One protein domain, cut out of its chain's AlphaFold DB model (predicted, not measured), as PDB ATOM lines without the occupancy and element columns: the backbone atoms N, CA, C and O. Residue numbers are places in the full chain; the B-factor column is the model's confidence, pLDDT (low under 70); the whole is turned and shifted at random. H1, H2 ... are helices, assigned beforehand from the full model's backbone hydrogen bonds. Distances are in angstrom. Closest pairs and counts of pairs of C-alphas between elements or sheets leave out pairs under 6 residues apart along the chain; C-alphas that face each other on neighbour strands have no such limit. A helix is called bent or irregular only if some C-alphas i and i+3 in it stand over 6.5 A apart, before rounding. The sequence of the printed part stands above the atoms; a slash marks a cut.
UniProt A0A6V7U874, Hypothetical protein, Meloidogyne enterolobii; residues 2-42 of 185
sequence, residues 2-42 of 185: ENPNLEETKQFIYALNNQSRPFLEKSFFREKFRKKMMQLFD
ATOM      1  N   GLU A   2       9.778 -19.388  28.297       92.19
ATOM      2  CA  GLU A   2      11.075 -20.002  28.668       92.19
ATOM      3  C   GLU A   2      11.328 -21.392  28.054       92.19
ATOM      4  O   GLU A   2      12.472 -21.821  27.942       92.19
ATOM      5  N   ASN A   3      10.274 -22.099  27.624       92.00
ATOM      6  CA  ASN A   3      10.405 -23.360  26.901       92.00
ATOM      7  C   ASN A   3      10.307 -23.126  25.377       92.00
ATOM      8  O   ASN A   3       9.207 -22.842  24.887       92.00
ATOM      9  N   PRO A   4      11.408 -23.283  24.613       92.12
ATOM     10  CA  PRO A   4      11.430 -23.028  23.171       92.12
ATOM     11  C   PRO A   4      10.743 -24.122  22.338       92.12
ATOM     12  O   PRO A   4      10.485 -23.921  21.153       92.12
ATOM     13  N   ASN A   5      10.443 -25.281  22.934       92.69
ATOM     14  CA  ASN A   5       9.890 -26.426  22.207       92.69
ATOM     15  C   ASN A   5       8.357 -26.433  22.152       92.69
ATOM     16  O   ASN A   5       7.794 -27.154  21.328       92.69
ATOM     17  N   LEU A   6       7.692 -25.642  23.003       97.19
ATOM     18  CA  LEU A   6       6.233 -25.529  23.021       97.19
ATOM     19  C   LEU A   6       5.716 -24.828  21.767       97.19
ATOM     20  O   LEU A   6       6.316 -23.866  21.285       97.19
ATOM     21  N   GLU A   7       4.563 -25.284  21.284       97.50
ATOM     22  CA  GLU A   7       3.933 -24.721  20.091       97.50
ATOM     23  C   GLU A   7       3.546 -23.252  20.286       97.50
ATOM     24  O   GLU A   7       3.826 -22.421  19.430       97.50
ATOM     25  N   GLU A   8       3.024 -22.902  21.464       96.88
ATOM     26  CA  GLU A   8       2.716 -21.518  21.835       96.88
ATOM     27  C   GLU A   8       3.943 -20.595  21.700       96.88
ATOM     28  O   GLU A   8       3.861 -19.524  21.098       96.88
ATOM     29  N   THR A   9       5.117 -21.026  22.188       97.12
ATOM     30  CA  THR A   9       6.360 -20.246  22.066       97.12
ATOM     31  C   THR A   9       6.757 -20.058  20.599       97.12
ATOM     32  O   THR A   9       7.168 -18.963  20.207       97.12
ATOM     33  N   LYS A  10       6.617 -21.097  19.765       97.25
ATOM     34  CA  LYS A  10       6.925 -21.015  18.327       97.25
ATOM     35  C   LYS A  10       5.968 -20.078  17.592       97.25
ATOM     36  O   LYS A  10       6.426 -19.255  16.800       97.25
ATOM     37  N   GLN A  11       4.670 -20.163  17.879       97.38
ATOM     38  CA  GLN A  11       3.650 -19.285  17.300       97.38
ATOM     39  C   GLN A  11       3.888 -17.824  17.677       97.38
ATOM     40  O   GLN A  11       3.810 -16.943  16.820       97.38
ATOM     41  N   PHE A  12       4.268 -17.566  18.927       97.12
ATOM     42  CA  PHE A  12       4.651 -16.229  19.365       97.12
ATOM     43  C   PHE A  12       5.868 -15.690  18.592       97.12
ATOM     44  O   PHE A  12       5.829 -14.569  18.085       97.12
ATOM     45  N   ILE A  13       6.933 -16.490  18.433       97.06
ATOM     46  CA  ILE A  13       8.116 -16.109  17.633       97.06
ATOM     47  C   ILE A  13       7.717 -15.808  16.181       97.06
ATOM     48  O   ILE A  13       8.183 -14.828  15.596       97.06
ATOM     49  N   TYR A  14       6.843 -16.631  15.599       97.12
ATOM     50  CA  TYR A  14       6.335 -16.426  14.245       97.12
ATOM     51  C   TYR A  14       5.563 -15.106  14.120       97.12
ATOM     52  O   TYR A  14       5.830 -14.328  13.204       97.12
ATOM     53  N   ALA A  15       4.677 -14.804  15.073       97.38
ATOM     54  CA  ALA A  15       3.930 -13.549  15.103       97.38
ATOM     55  C   ALA A  15       4.858 -12.322  15.188       97.38
ATOM     56  O   ALA A  15       4.701 -11.378  14.409       97.38
ATOM     57  N   LEU A  16       5.881 -12.358  16.052       97.50
ATOM     58  CA  LEU A  16       6.877 -11.283  16.152       97.50
ATOM     59  C   LEU A  16       7.681 -11.099  14.860       97.50
ATOM     60  O   LEU A  16       7.906  -9.968  14.412       97.50
ATOM     61  N   ASN A  17       8.109 -12.197  14.235       97.75
ATOM     62  CA  ASN A  17       8.832 -12.148  12.965       97.75
ATOM     63  C   ASN A  17       7.955 -11.574  11.844       97.75
ATOM     64  O   ASN A  17       8.440 -10.761  11.058       97.75
ATOM     65  N   ASN A  18       6.668 -11.926  11.804       97.25
ATOM     66  CA  ASN A  18       5.717 -11.400  10.823       97.25
ATOM     67  C   ASN A  18       5.426  -9.908  10.997       97.25
ATOM     68  O   ASN A  18       5.129  -9.236  10.014       97.25
ATOM     69  N   GLN A  19       5.526  -9.372  12.213       96.50
ATOM     70  CA  GLN A  19       5.372  -7.937  12.440       96.50
ATOM     71  C   GLN A  19       6.661  -7.166  12.119       96.50
ATOM     72  O   GLN A  19       6.631  -6.125  11.462       96.50
ATOM     73  N   SER A  20       7.808  -7.681  12.563       96.75
ATOM     74  CA  SER A  20       9.100  -6.990  12.449       96.75
ATOM     75  C   SER A  20       9.701  -7.046  11.044       96.75
ATOM     76  O   SER A  20      10.219  -6.036  10.558       96.75
ATOM     77  N   ARG A  21       9.626  -8.192  10.355       95.94
ATOM     78  CA  ARG A  21      10.265  -8.382   9.045       95.94
ATOM     79  C   ARG A  21       9.728  -7.410   7.982       95.94
ATOM     80  O   ARG A  21      10.562  -6.718   7.397       95.94
ATOM     81  N   PRO A  22       8.406  -7.237   7.785       95.62
ATOM     82  CA  PRO A  22       7.890  -6.262   6.824       95.62
ATOM     83  C   PRO A  22       8.264  -4.822   7.176       95.62
ATOM     84  O   PRO A  22       8.501  -4.013   6.282       95.62
ATOM     85  N   PHE A  23       8.339  -4.484   8.468       94.62
ATOM     86  CA  PHE A  23       8.780  -3.159   8.906       94.62
ATOM     87  C   PHE A  23      10.235  -2.888   8.495       94.62
ATOM     88  O   PHE A  23      10.530  -1.846   7.912       94.62
ATOM     89  N   LEU A  24      11.135  -3.850   8.724       93.88
ATOM     90  CA  LEU A  24      12.540  -3.742   8.321       93.88
ATOM     91  C   LEU A  24      12.711  -3.745   6.796       93.88
ATOM     92  O   LEU A  24      13.545  -3.004   6.274       93.88
ATOM     93  N   GLU A  25      11.940  -4.564   6.078       93.50
ATOM     94  CA  GLU A  25      11.992  -4.683   4.614       93.50
ATOM     95  C   GLU A  25      11.482  -3.428   3.895       93.50
ATOM     96  O   GLU A  25      12.014  -3.079   2.844       93.50
ATOM     97  N   LYS A  26      10.535  -2.690   4.490       94.69
ATOM     98  CA  LYS A  26      10.047  -1.399   3.970       94.69
ATOM     99  C   LYS A  26      11.064  -0.258   4.075       94.69
ATOM    100  O   LYS A  26      10.850   0.799   3.484       94.69
ATOM    101  N   SER A  27      12.153  -0.429   4.826       94.38
ATOM    102  CA  SER A  27      13.154   0.627   4.982       94.38
ATOM    103  C   SER A  27      13.841   0.950   3.652       94.38
ATOM    104  O   SER A  27      14.559   0.126   3.085       94.38
ATOM    105  N   PHE A  28      13.704   2.200   3.203       94.12
ATOM    106  CA  PHE A  28      14.338   2.714   1.982       94.12
ATOM    107  C   PHE A  28      15.872   2.578   1.982       94.12
ATOM    108  O   PHE A  28      16.505   2.482   0.928       94.12
ATOM    109  N   PHE A  29      16.492   2.551   3.164       94.06
ATOM    110  CA  PHE A  29      17.942   2.441   3.300       94.06
ATOM    111  C   PHE A  29      18.448   1.000   3.331       94.06
ATOM    112  O   PHE A  29      19.646   0.802   3.133       94.06
ATOM    113  N   ARG A  30      17.583  -0.005   3.536       94.44
ATOM    114  CA  ARG A  30      18.001  -1.403   3.744       94.44
ATOM    115  C   ARG A  30      18.889  -1.917   2.616       94.44
ATOM    116  O   ARG A  30      19.990  -2.390   2.876       94.44
ATOM    117  N   GLU A  31      18.448  -1.776   1.369       94.44
ATOM    118  CA  GLU A  31      19.215  -2.264   0.219       94.44
ATOM    119  C   GLU A  31      20.481  -1.440  -0.041       94.44
ATOM    120  O   GLU A  31      21.512  -2.001  -0.407       94.44
ATOM    121  N   LYS A  32      20.446  -0.121   0.199       95.06
ATOM    122  CA  LYS A  32      21.639   0.737   0.091       95.06
ATOM    123  C   LYS A  32      22.693   0.339   1.124       95.06
ATOM    124  O   LYS A  32      23.860   0.174   0.775       95.06
ATOM    125  N   PHE A  33      22.268   0.127   2.367       95.38
ATOM    126  CA  PHE A  33      23.127  -0.318   3.459       95.38
ATOM    127  C   PHE A  33      23.679  -1.717   3.190       95.38
ATOM    128  O   PHE A  33      24.889  -1.910   3.248       95.38
ATOM    129  N   ARG A  34      22.825  -2.673   2.795       93.88
ATOM    130  CA  ARG A  34      23.241  -4.038   2.444       93.88
ATOM    131  C   ARG A  34      24.307  -4.035   1.351       93.88
ATOM    132  O   ARG A  34      25.349  -4.655   1.531       93.88
ATOM    133  N   LYS A  35      24.083  -3.301   0.252       94.62
ATOM    134  CA  LYS A  35      25.059  -3.175  -0.843       94.62
ATOM    135  C   LYS A  35      26.374  -2.563  -0.368       94.62
ATOM    136  O   LYS A  35      27.431  -3.097  -0.689       94.62
ATOM    137  N   LYS A  36      26.320  -1.482   0.417       95.56
ATOM    138  CA  LYS A  36      27.530  -0.837   0.940       95.56
ATOM    139  C   LYS A  36      28.309  -1.765   1.873       95.56
ATOM    140  O   LYS A  36      29.520  -1.855   1.739       95.56
ATOM    141  N   MET A  37      27.627  -2.484   2.764       94.00
ATOM    142  CA  MET A  37      28.262  -3.457   3.654       94.00
ATOM    143  C   MET A  37      28.893  -4.603   2.866       94.00
ATOM    144  O   MET A  37      30.047  -4.925   3.115       94.00
ATOM    145  N   MET A  38      28.198  -5.160   1.868       91.50
ATOM    146  CA  MET A  38      28.774  -6.193   0.999       91.50
ATOM    147  C   MET A  38      30.049  -5.707   0.305       91.50
ATOM    148  O   MET A  38      31.043  -6.414   0.329       91.50
ATOM    149  N   GLN A  39      30.054  -4.487  -0.237       91.50
ATOM    150  CA  GLN A  39      31.255  -3.905  -0.850       91.50
ATOM    151  C   GLN A  39      32.410  -3.730   0.143       91.50
ATOM    152  O   GLN A  39      33.563  -3.900  -0.229       91.50
ATOM    153  N   LEU A  40      32.118  -3.357   1.392       91.31
ATOM    154  CA  LEU A  40      33.145  -3.171   2.423       91.31
ATOM    155  C   LEU A  40      33.694  -4.502   2.959       91.31
ATOM    156  O   LEU A  40      34.852  -4.563   3.361       91.31
ATOM    157  N   PHE A  41      32.875  -5.554   2.988       88.62
ATOM    158  CA  PHE A  41      33.295  -6.887   3.423       88.62
ATOM    159  C   PHE A  41      33.928  -7.724   2.311       88.62
ATOM    160  O   PHE A  41      34.655  -8.664   2.620       88.62
ATOM    161  N   ASP A  42      33.697  -7.384   1.043       90.06
ATOM    162  CA  ASP A  42      34.292  -8.063  -0.110       90.06
ATOM    163  C   ASP A  42      35.751  -7.636  -0.321       90.06
ATOM    164  O   ASP A  42      36.129  -6.991  -1.298       90.06
TER     165      ASP A  42
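Overview. This is residues 2 to 42 of the 185 residues of the protein "Hypothetical protein" of Meloidogyne enterolobii (UniProt A0A6V7U874). Two helices joined by a tight link make an open L: the long H1 is one limb and the shorter H2 turns off from its end at nearly a right angle. The 41 printed residues hold H1, then H2, and no named strand; the class is all helix. The shape is extended, with a radius of gyration of the C-alphas of 15.4 A, and flat, with spans of 41 by 22 by 11 A.

Arrangement. Start with H1, residues 7 to 25, and look past its end to H2, residues 30 to 41. They are close but not clearly touching; their closest C-alphas, those of Leu 24 and Arg 30, are 7.5 A apart. Their lines stand about perpendicular, at 89 degrees. In H2 every O i to N i+4 pair is within hydrogen-bond range; in H1, 13 of 15 are.

Along the chain. Find C-alpha 7 at (3.933, -24.721, 20.091); from there H1 runs 26.6 A to C-alpha 25 at (11.992, -4.683, 4.614). H1 is neither bent nor irregular, but only just: C-alphas 19 and 22 are 6.4 A apart. H2 runs 16.3 A, ending at C-alpha 41 at (33.295, -6.887, 3.423).

Size, cuts and confidence. The two C-alphas farthest apart, those of Leu 6 and Gln 39, are 40.8 A apart. The printed part has no cut, and no printed residue is under 70 in pLDDT.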